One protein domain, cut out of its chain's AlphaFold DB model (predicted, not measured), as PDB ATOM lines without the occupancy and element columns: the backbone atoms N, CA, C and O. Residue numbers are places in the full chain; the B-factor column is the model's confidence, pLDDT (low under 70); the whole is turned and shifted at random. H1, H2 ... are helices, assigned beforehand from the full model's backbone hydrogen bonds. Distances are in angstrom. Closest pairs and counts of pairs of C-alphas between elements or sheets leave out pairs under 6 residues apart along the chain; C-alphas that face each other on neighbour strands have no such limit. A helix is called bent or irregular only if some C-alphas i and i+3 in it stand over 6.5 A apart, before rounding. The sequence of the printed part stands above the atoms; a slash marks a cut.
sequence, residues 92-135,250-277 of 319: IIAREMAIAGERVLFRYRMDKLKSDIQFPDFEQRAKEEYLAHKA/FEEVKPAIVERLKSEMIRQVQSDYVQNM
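Overview. This is residues 92 to 135 and 250 to 277 of the 319 residues of a protein of Ahniella affigens (UniProt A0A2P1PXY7). A long helix, H3, is met at two places by two other helices: residues 110 to 114 of H1 pack on its residues 266 to 270, past its middle, and the short helix H2 crosses its first part, residues 250 to 261. From its meeting with H3, H1 sticks out as a long arm, residues 92 to 108 standing free, and an extended link, residues 117 to 122, spans the way from H1 to H2. The printed part has 72 residues with three named helices, in the order H1, H2, H3, and no named strand; the class is all helix. The whole is extended, with a radius of gyration of the C-alphas of 17.8 A and spans of 56 by 22 by 20 A, the free arm of H1 adding much of the length.

Along the chain. H3 is the longest helix, residues 250 to 277, and measures 39.2 A from C-alpha 250 at (-15.494, 47.606, 18.176) to C-alpha 277 at (-2.943, 15.524, 36.881). It is irregular, with C-alphas 252 and 255 7.3 A apart, and has a kink of 27 degrees near residue 257. H1, residues 92 to 116, measures 35.9 A and begins with C-alpha 92 at (16.210, 18.468, 54.734). H2, residues 123 to 132, is the short one.

Arrangement. H3 touches both other helices. With residues 250 to 261 alone it touches H2, and the closest C-alphas, those of Ala 126 and Ile 257, are 5.8 A apart. The lines of H2 and H3 are about perpendicular, at 78 degrees. With residues 266 to 270 alone H3 touches residues 110 to 114 of H1, and the closest C-alphas, those of Lys 114 and Ile 266, are 6.1 A apart. H1 and H3 run opposite ways at a steep tilt of 45 degrees. H1 and H2 are apart. Every O i to N i+4 pair is within hydrogen-bond range in H1 and H2, and 22 of 24 are in H3.

Size, cuts and confidence. The two C-alphas farthest apart, those of Ile 92 and Leu 131, are 56.5 A from each other. Without residues 92 to 108 the body has 55 residues and spans 39 by 19 by 14 A. Residues 136 to 249 are cut out, and C-alphas 135 and 250 stand 12.1 A apart across the cut; the link from H2 to H3 crosses it. The link from H1 to H2, six residues, is short. The mean pLDDT of the printed part is 95.6, and no printed residue is under 70.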
ATOM      1  N   ILE A  92      17.253  17.470  54.980       95.12
ATOM      2  CA  ILE A  92      16.210  18.468  54.734       95.12
ATOM      3  C   ILE A  92      16.634  19.394  53.599       95.12
ATOM      4  O   ILE A  92      15.837  19.604  52.685       95.12
ATOM      5  N   ILE A  93      17.881  19.869  53.598       97.12
ATOM      6  CA  ILE A  93      18.410  20.727  52.527       97.12
ATOM      7  C   ILE A  93      18.427  19.989  51.186       97.12
ATOM      8  O   ILE A  93      17.933  20.512  50.185       97.12
ATOM      9  N   ALA A  94      18.888  18.737  51.161       96.06
ATOM     10  CA  ALA A  94      18.856  17.907  49.961       96.06
ATOM     11  C   ALA A  94      17.422  17.746  49.418       96.06
ATOM     12  O   ALA A  94      17.188  17.824  48.205       96.06
ATOM     13  N   ARG A  95      16.431  17.565  50.306       97.44
ATOM     14  CA  ARG A  95      15.021  17.475  49.900       97.44
ATOM     15  C   ARG A  95      14.470  18.816  49.422       97.44
ATOM     16  O   ARG A  95      13.707  18.836  48.456       97.44
ATOM     17  N   GLU A  96      14.848  19.919  50.057       96.75
ATOM     18  CA  GLU A  96      14.461  21.266  49.643       96.75
ATOM     19  C   GLU A  96      14.987  21.591  48.239       96.75
ATOM     20  O   GLU A  96      14.215  22.029  47.384       96.75
ATOM     21  N   MET A  97      16.256  21.282  47.958       95.62
ATOM     22  CA  MET A  97      16.855  21.440  46.630       95.62
ATOM     23  C   MET A  97      16.133  20.600  45.569       95.62
ATOM     24  O   MET A  97      15.860  21.093  44.472       95.62
ATOM     25  N   ALA A  98      15.767  19.356  45.894       97.00
ATOM     26  CA  ALA A  98      14.985  18.510  44.993       97.00
ATOM     27  C   ALA A  98      13.610  19.128  44.679       97.00
ATOM     28  O   ALA A  98      13.232  19.230  43.512       97.00
ATOM     29  N   ILE A  99      12.896  19.622  45.697       97.56
ATOM     30  CA  ILE A  99      11.605  20.311  45.531       97.56
ATOM     31  C   ILE A  99      11.769  21.597  44.708       97.56
ATOM     32  O   ILE A  99      10.916  21.915  43.877       97.56
ATOM     33  N   ALA A 100      12.855  22.349  44.901       96.44
ATOM     34  CA  ALA A 100      13.152  23.522  44.086       96.44
ATOM     35  C   ALA A 100      13.323  23.142  42.604       96.44
ATOM     36  O   ALA A 100      12.742  23.795  41.736       96.44
ATOM     37  N   GLY A 101      14.029  22.043  42.314       96.75
ATOM     38  CA  GLY A 101      14.137  21.480  40.965       96.75
ATOM     39  C   GLY A 101      12.781  21.080  40.372       96.75
ATOM     40  O   GLY A 101      12.465  21.468  39.246       96.75
ATOM     41  N   GLU A 102      11.939  20.384  41.142       97.62
ATOM     42  CA  GLU A 102      10.568  20.021  40.744       97.62
ATOM     43  C   GLU A 102       9.738  21.269  40.378       97.62
ATOM     44  O   GLU A 102       9.065  21.293  39.346       97.62
ATOM     45  N   ARG A 103       9.836  22.349  41.168       96.25
ATOM     46  CA  ARG A 103       9.152  23.628  40.896       96.25
ATOM     47  C   ARG A 103       9.646  24.295  39.615       96.25
ATOM     48  O   ARG A 103       8.832  24.816  38.852       96.25
ATOM     49  N   VAL A 104      10.956  24.276  39.361       96.12
ATOM     50  CA  VAL A 104      11.538  24.821  38.123       96.12
ATOM     51  C   VAL A 104      11.033  24.048  36.907       96.12
ATOM     52  O   VAL A 104      10.603  24.667  35.934       96.12
ATOM     53  N   LEU A 105      11.020  22.714  36.976       96.06
ATOM     54  CA  LEU A 105      10.510  21.861  35.901       96.06
ATOM     55  C   LEU A 105       9.011  22.072  35.665       96.06
ATOM     56  O   LEU A 105       8.589  22.192  34.516       96.06
ATOM     57  N   PHE A 106       8.215  22.168  36.733       95.06
ATOM     58  CA  PHE A 106       6.784  22.449  36.635       95.06
ATOM     59  C   PHE A 106       6.520  23.793  35.947       95.06
ATOM     60  O   PHE A 106       5.773  23.843  34.971       95.06
ATOM     61  N   ARG A 107       7.181  24.870  36.395       93.12
ATOM     62  CA  ARG A 107       7.083  26.194  35.764       93.12
ATOM     63  C   ARG A 107       7.482  26.140  34.290       93.12
ATOM     64  O   ARG A 107       6.713  26.575  33.442       93.12
ATOM     65  N   TYR A 108       8.638  25.556  33.975       93.88
ATOM     66  CA  TYR A 108       9.107  25.444  32.592       93.88
ATOM     67  C   TYR A 108       8.130  24.654  31.714       93.88
ATOM     68  O   TYR A 108       7.900  25.004  30.556       93.88
ATOM     69  N   ARG A 109       7.491  23.614  32.264       94.31
ATOM     70  CA  ARG A 109       6.432  22.890  31.561       94.31
ATOM     71  C   ARG A 109       5.201  23.765  31.318       94.31
ATOM     72  O   ARG A 109       4.651  23.692  30.222       94.31
ATOM     73  N   MET A 110       4.791  24.593  32.281       93.75
ATOM     74  CA  MET A 110       3.677  25.539  32.106       93.75
ATOM     75  C   MET A 110       3.982  26.579  31.025       93.75
ATOM     76  O   MET A 110       3.108  26.898  30.216       93.75
ATOM     77  N   ASP A 111       5.223  27.061  30.977       92.06
ATOM     78  CA  ASP A 111       5.688  27.999  29.955       92.06
ATOM     79  C   ASP A 111       5.678  27.340  28.567       92.06
ATOM     80  O   ASP A 111       5.179  27.923  27.606       92.06
ATOM     81  N   LYS A 112       6.136  26.085  28.461       93.31
ATOM     82  CA  LYS A 112       6.071  25.325  27.204       93.31
ATOM     83  C   LYS A 112       4.647  25.084  26.730       93.31
ATOM     84  O   LYS A 112       4.385  25.273  25.551       93.31
ATOM     85  N   LEU A 113       3.722  24.757  27.635       94.31
ATOM     86  CA  LEU A 113       2.306  24.660  27.282       94.31
ATOM     87  C   LEU A 113       1.801  25.962  26.663       94.31
ATOM     88  O   LEU A 113       1.138  25.900  25.640       94.31
ATOM     89  N   LYS A 114       2.147  27.124  27.238       92.31
ATOM     90  CA  LYS A 114       1.783  28.432  26.673       92.31
ATOM     91  C   LYS A 114       2.368  28.622  25.269       92.31
ATOM     92  O   LYS A 114       1.641  29.052  24.381       92.31
ATOM     93  N   SER A 115       3.650  28.313  25.067       91.81
ATOM     94  CA  SER A 115       4.312  28.443  23.759       91.81
ATOM     95  C   SER A 115       3.742  27.507  22.689       91.81
ATOM     96  O   SER A 115       3.783  27.846  21.511       91.81
ATOM     97  N   ASP A 116       3.209  26.353  23.089       94.75
ATOM     98  CA  ASP A 116       2.619  25.364  22.182       94.75
ATOM     99  C   ASP A 116       1.171  25.723  21.772       94.75
ATOM    100  O   ASP A 116       0.616  25.102  20.860       94.75
ATOM    101  N   ILE A 117       0.539  26.720  22.416       95.31
ATOM    102  CA  ILE A 117      -0.829  27.149  22.087       95.31
ATOM    103  C   ILE A 117      -0.863  27.778  20.695       95.31
ATOM    104  O   ILE A 117      -0.272  28.824  20.435       95.31
ATOM    105  N   GLN A 118      -1.660  27.173  19.818       95.62
ATOM    106  CA  GLN A 118      -2.074  27.779  18.559       95.62
ATOM    107  C   GLN A 118      -3.315  28.633  18.815       95.62
ATOM    108  O   GLN A 118      -4.400  28.108  19.076       95.62
ATOM    109  N   PHE A 119      -3.154  29.953  18.777       94.69
ATOM    110  CA  PHE A 119      -4.271  30.874  18.949       94.69
ATOM    111  C   PHE A 119      -5.129  30.904  17.677       94.69
ATOM    112  O   PHE A 119      -4.594  31.205  16.606       94.69
ATOM    113  N   PRO A 120      -6.440  30.614  17.763       95.38
ATOM    114  CA  PRO A 120      -7.337  30.797  16.632       95.38
ATOM    115  C   PRO A 120      -7.507  32.287  16.313       95.38
ATOM    116  O   PRO A 120      -7.138  33.162  17.103       95.38
ATOM    117  N   ASP A 121      -8.127  32.579  15.171       96.12
ATOM    118  CA  ASP A 121      -8.642  33.921  14.930       96.12
ATOM    119  C   ASP A 121      -9.776  34.218  15.924       96.12
ATOM    120  O   ASP A 121     -10.794  33.524  15.975       96.12
ATOM    121  N   PHE A 122      -9.577  35.248  16.743       97.38
ATOM    122  CA  PHE A 122     -10.530  35.673  17.761       97.38
ATOM    123  C   PHE A 122     -11.501  36.743  17.267       97.38
ATOM    124  O   PHE A 122     -12.336  37.174  18.052       97.38
ATOM    125  N   GLU A 123     -11.425  37.194  16.013       95.62
ATOM    126  CA  GLU A 123     -12.219  38.324  15.529       95.62
ATOM    127  C   GLU A 123     -13.727  38.128  15.718       95.62
ATOM    128  O   GLU A 123     -14.392  38.991  16.301       95.62
ATOM    129  N   GLN A 124     -14.262  36.981  15.294       97.19
ATOM    130  CA  GLN A 124     -15.686  36.687  15.449       97.19
ATOM    131  C   GLN A 124     -16.095  36.658  16.928       97.19
ATOM    132  O   GLN A 124     -17.046  37.337  17.318       97.19
ATOM    133  N   ARG A 125     -15.346  35.932  17.764       97.00
ATOM    134  CA  ARG A 125     -15.631  35.825  19.201       97.00
ATOM    135  C   ARG A 125     -15.520  37.180  19.899       97.00
ATOM    136  O   ARG A 125     -16.357  37.515  20.727       97.00
ATOM    137  N   ALA A 126     -14.534  37.996  19.535       97.75
ATOM    138  CA  ALA A 126     -14.378  39.342  20.066       97.75
ATOM    139  C   ALA A 126     -15.571  40.238  19.700       97.75
ATOM    140  O   ALA A 126     -16.004  41.052  20.515       97.75
ATOM    141  N   LYS A 127     -16.122  40.081  18.492       97.75
ATOM    142  CA  LYS A 127     -17.316  40.809  18.055       97.75
ATOM    143  C   LYS A 127     -18.561  40.374  18.826       97.75
ATOM    144  O   LYS A 127     -19.339  41.231  19.234       97.75
ATOM    145  N   GLU A 128     -18.740  39.075  19.049       97.44
ATOM    146  CA  GLU A 128     -19.829  38.528  19.870       97.44
ATOM    147  C   GLU A 128     -19.753  39.048  21.313       97.44
ATOM    148  O   GLU A 128     -20.737  39.583  21.822       97.44
ATOM    149  N   GLU A 129     -18.568  39.001  21.927       96.12
ATOM    150  CA  GLU A 129     -18.295  39.559  23.260       96.12
ATOM    151  C   GLU A 129     -18.594  41.063  23.321       96.12
ATOM    152  O   GLU A 129     -19.253  41.530  24.246       96.12
ATOM    153  N   TYR A 130     -18.157  41.833  22.319       97.12
ATOM    154  CA  TYR A 130     -18.453  43.264  22.242       97.12
ATOM    155  C   TYR A 130     -19.957  43.540  22.162       97.12
ATOM    156  O   TYR A 130     -20.448  44.448  22.826       97.12
ATOM    157  N   LEU A 131     -20.702  42.770  21.365       96.94
ATOM    158  CA  LEU A 131     -22.148  42.943  21.229       96.94
ATOM    159  C   LEU A 131     -22.895  42.549  22.510       96.94
ATOM    160  O   LEU A 131     -23.817  43.264  22.902       96.94
ATOM    161  N   ALA A 132     -22.478  41.466  23.172       97.06
ATOM    162  CA  ALA A 132     -23.055  41.008  24.435       97.06
ATOM    163  C   ALA A 132     -22.781  41.982  25.597       97.06
ATOM    164  O   ALA A 132     -23.639  42.172  26.455       97.06
ATOM    165  N   HIS A 133     -21.620  42.643  25.582       95.19
ATOM    166  CA  HIS A 133     -21.138  43.528  26.648       95.19
ATOM    167  C   HIS A 133     -21.019  44.991  26.208       95.19
ATOM    168  O   HIS A 133     -20.221  45.757  26.745       95.19
ATOM    169  N   LYS A 134     -21.812  45.424  25.221       93.38
ATOM    170  CA  LYS A 134     -21.669  46.756  24.609       93.38
ATOM    171  C   LYS A 134     -21.771  47.905  25.621       93.38
ATOM    172  O   LYS A 134     -21.111  48.928  25.456       93.38
ATOM    173  N   ALA A 135     -22.586  47.729  26.663       93.44
ATOM    174  CA  ALA A 135     -22.757  48.711  27.730       93.44
ATOM    175  C   ALA A 135     -21.465  48.953  28.533       93.44
ATOM    176  O   ALA A 135     -21.220  50.088  28.938       93.44
ATOM    177  N   PHE A 250     -16.130  48.922  18.154       97.19
ATOM    178  CA  PHE A 250     -15.494  47.606  18.176       97.19
ATOM    179  C   PHE A 250     -14.005  47.693  17.819       97.19
ATOM    180  O   PHE A 250     -13.197  47.088  18.508       97.19
ATOM    181  N   GLU A 251     -13.629  48.486  16.812       97.56
ATOM    182  CA  GLU A 251     -12.231  48.623  16.381       97.56
ATOM    183  C   GLU A 251     -11.322  49.177  17.487       97.56
ATOM    184  O   GLU A 251     -10.197  48.709  17.655       97.56
ATOM    185  N   GLU A 252     -11.818  50.117  18.295       96.31
ATOM    186  CA  GLU A 252     -11.060  50.687  19.415       96.31
ATOM    187  C   GLU A 252     -10.831  49.681  20.549       96.31
ATOM    188  O   GLU A 252      -9.804  49.735  21.225       96.31
ATOM    189  N   VAL A 253     -11.782  48.770  20.785       97.31
ATOM    190  CA  VAL A 253     -11.726  47.830  21.921       97.31
ATOM    191  C   VAL A 253     -11.297  46.416  21.529       97.31
ATOM    192  O   VAL A 253     -10.885  45.645  22.398       97.31
ATOM    193  N   LYS A 254     -11.324  46.072  20.236       97.50
ATOM    194  CA  LYS A 254     -10.955  44.757  19.688       97.50
ATOM    195  C   LYS A 254      -9.596  44.267  20.201       97.50
ATOM    196  O   LYS A 254      -9.558  43.128  20.666       97.50
ATOM    197  N   PRO A 255      -8.505  45.066  20.206       97.75
ATOM    198  CA  PRO A 255      -7.211  44.590  20.700       97.75
ATOM    199  C   PRO A 255      -7.261  44.123  22.161       97.75
ATOM    200  O   PRO A 255      -6.720  43.070  22.491       97.75
ATOM    201  N   ALA A 256      -7.967  44.863  23.022       96.50
ATOM    202  CA  ALA A 256      -8.105  44.523  24.436       96.50
ATOM    203  C   ALA A 256      -8.967  43.268  24.646       96.50
ATOM    204  O   ALA A 256      -8.625  42.416  25.466       96.50
ATOM    205  N   ILE A 257     -10.056  43.121  23.881       97.56
ATOM    206  CA  ILE A 257     -10.901  41.920  23.928       97.56
ATOM    207  C   ILE A 257     -10.105  40.693  23.479       97.56
ATOM    208  O   ILE A 257     -10.111  39.675  24.166       97.56
ATOM    209  N   VAL A 258      -9.381  40.786  22.361       97.94
ATOM    210  CA  VAL A 258      -8.562  39.679  21.843       97.94
ATOM    211  C   VAL A 258      -7.481  39.274  22.846       97.94
ATOM    212  O   VAL A 258      -7.288  38.082  23.077       97.94
ATOM    213  N   GLU A 259      -6.806  40.231  23.485       96.56
ATOM    214  CA  GLU A 259      -5.781  39.922  24.487       96.56
ATOM    215  C   GLU A 259      -6.367  39.236  25.730       96.56
ATOM    216  O   GLU A 259      -5.802  38.265  26.249       96.56
ATOM    217  N   ARG A 260      -7.557  39.665  26.164       96.75
ATOM    218  CA  ARG A 260      -8.301  38.983  27.227       96.75
ATOM    219  C   ARG A 260      -8.651  37.547  26.829       96.75
ATOM    220  O   ARG A 260      -8.397  36.640  27.619       96.75
ATOM    221  N   LEU A 261      -9.164  37.327  25.617       97.44
ATOM    222  CA  LEU A 261      -9.513  35.992  25.108       97.44
ATOM    223  C   LEU A 261      -8.290  35.065  25.016       97.44
ATOM    224  O   LEU A 261      -8.370  33.897  25.403       97.44
ATOM    225  N   LYS A 262      -7.133  35.580  24.580       96.44
ATOM    226  CA  LYS A 262      -5.860  34.837  24.609       96.44
ATOM    227  C   LYS A 262      -5.470  34.453  26.032       96.44
ATOM    228  O   LYS A 262      -5.151  33.295  26.294       96.44
ATOM    229  N   SER A 263      -5.535  35.408  26.955       95.88
ATOM    230  CA  SER A 263      -5.226  35.183  28.369       95.88
ATOM    231  C   SER A 263      -6.156  34.148  29.011       95.88
ATOM    232  O   SER A 263      -5.707  33.313  29.795       95.88
ATOM    233  N   GLU A 264      -7.445  34.170  28.671       96.69
ATOM    234  CA  GLU A 264      -8.419  33.158  29.091       96.69
ATOM    235  C   GLU A 264      -8.074  31.775  28.532       96.69
ATOM    236  O   GLU A 264      -8.060  30.810  29.292       96.69
ATOM    237  N   MET A 265      -7.722  31.675  27.247       96.88
ATOM    238  CA  MET A 265      -7.312  30.410  26.632       96.88
ATOM    239  C   MET A 265      -6.045  29.836  27.281       96.88
ATOM    240  O   MET A 265      -6.007  28.645  27.584       96.88
ATOM    241  N   ILE A 266      -5.033  30.669  27.557       96.06
ATOM    242  CA  ILE A 266      -3.816  30.249  28.274       96.06
ATOM    243  C   ILE A 266      -4.178  29.691  29.653       96.06
ATOM    244  O   ILE A 266      -3.749  28.590  30.004       96.06
ATOM    245  N   ARG A 267      -4.997  30.426  30.420       96.38
ATOM    246  CA  ARG A 267      -5.454  29.984  31.745       96.38
ATOM    247  C   ARG A 267      -6.226  28.672  31.669       96.38
ATOM    248  O   ARG A 267      -6.015  27.812  32.519       96.38
ATOM    249  N   GLN A 268      -7.079  28.507  30.661       95.94
ATOM    250  CA  GLN A 268      -7.854  27.288  30.462       95.94
ATOM    251  C   GLN A 268      -6.938  26.088  30.198       95.94
ATOM    252  O   GLN A 268      -7.013  25.102  30.923       95.94
ATOM    253  N   VAL A 269      -6.007  26.199  29.245       96.00
ATOM    254  CA  VAL A 269      -5.053  25.124  28.911       96.00
ATOM    255  C   VAL A 269      -4.208  24.724  30.124       96.00
ATOM    256  O   VAL A 269      -4.034  23.537  30.402       96.00
ATOM    257  N   GLN A 270      -3.698  25.703  30.875       94.06
ATOM    258  CA  GLN A 270      -2.920  25.442  32.088       94.06
ATOM    259  C   GLN A 270      -3.773  24.804  33.192       94.06
ATOM    260  O   GLN A 270      -3.325  23.863  33.852       94.06
ATOM    261  N   SER A 271      -5.005  25.284  33.382       95.19
ATOM    262  CA  SER A 271      -5.953  24.708  34.337       95.19
ATOM    263  C   SER A 271      -6.250  23.253  33.990       95.19
ATOM    264  O   SER A 271      -6.093  22.389  34.847       95.19
ATOM    265  N   ASP A 272      -6.595  22.959  32.737       94.31
ATOM    266  CA  ASP A 272      -6.917  21.605  32.280       94.31
ATOM    267  C   ASP A 272      -5.738  20.653  32.466       94.31
ATOM    268  O   ASP A 272      -5.911  19.530  32.939       94.31
ATOM    269  N   TYR A 273      -4.517  21.113  32.183       93.50
ATOM    270  CA  TYR A 273      -3.310  20.335  32.446       93.50
ATOM    271  C   TYR A 273      -3.188  19.933  33.922       93.50
ATOM    272  O   TYR A 273      -2.977  18.760  34.229       93.50
ATOM    273  N   VAL A 274      -3.359  20.887  34.843       92.69
ATOM    274  CA  VAL A 274      -3.271  20.621  36.287       92.69
ATOM    275  C   VAL A 274      -4.432  19.750  36.765       92.69
ATOM    276  O   VAL A 274      -4.214  18.845  37.569       92.69
ATOM    277  N   GLN A 275      -5.656  19.983  36.289       91.00
ATOM    278  CA  GLN A 275      -6.820  19.184  36.680       91.00
ATOM    279  C   GLN A 275      -6.693  17.732  36.214       91.00
ATOM    280  O   GLN A 275      -6.978  16.829  36.992       91.00
ATOM    281  N   ASN A 276      -6.172  17.492  35.008       88.88
ATOM    282  CA  ASN A 276      -5.921  16.138  34.505       88.88
ATOM    283  C   ASN A 276      -4.845  15.390  35.310       88.88
ATOM    284  O   ASN A 276      -4.840  14.161  35.339       88.88
ATOM    285  N   MET A 277      -3.937  16.111  35.974       86.75
ATOM    286  CA  MET A 277      -2.943  15.524  36.881       86.75
ATOM    287  C   MET A 277      -3.478  15.253  38.285       86.75
ATOM    288  O   MET A 277      -2.886  14.470  39.029       86.75
TER     289      MET A 277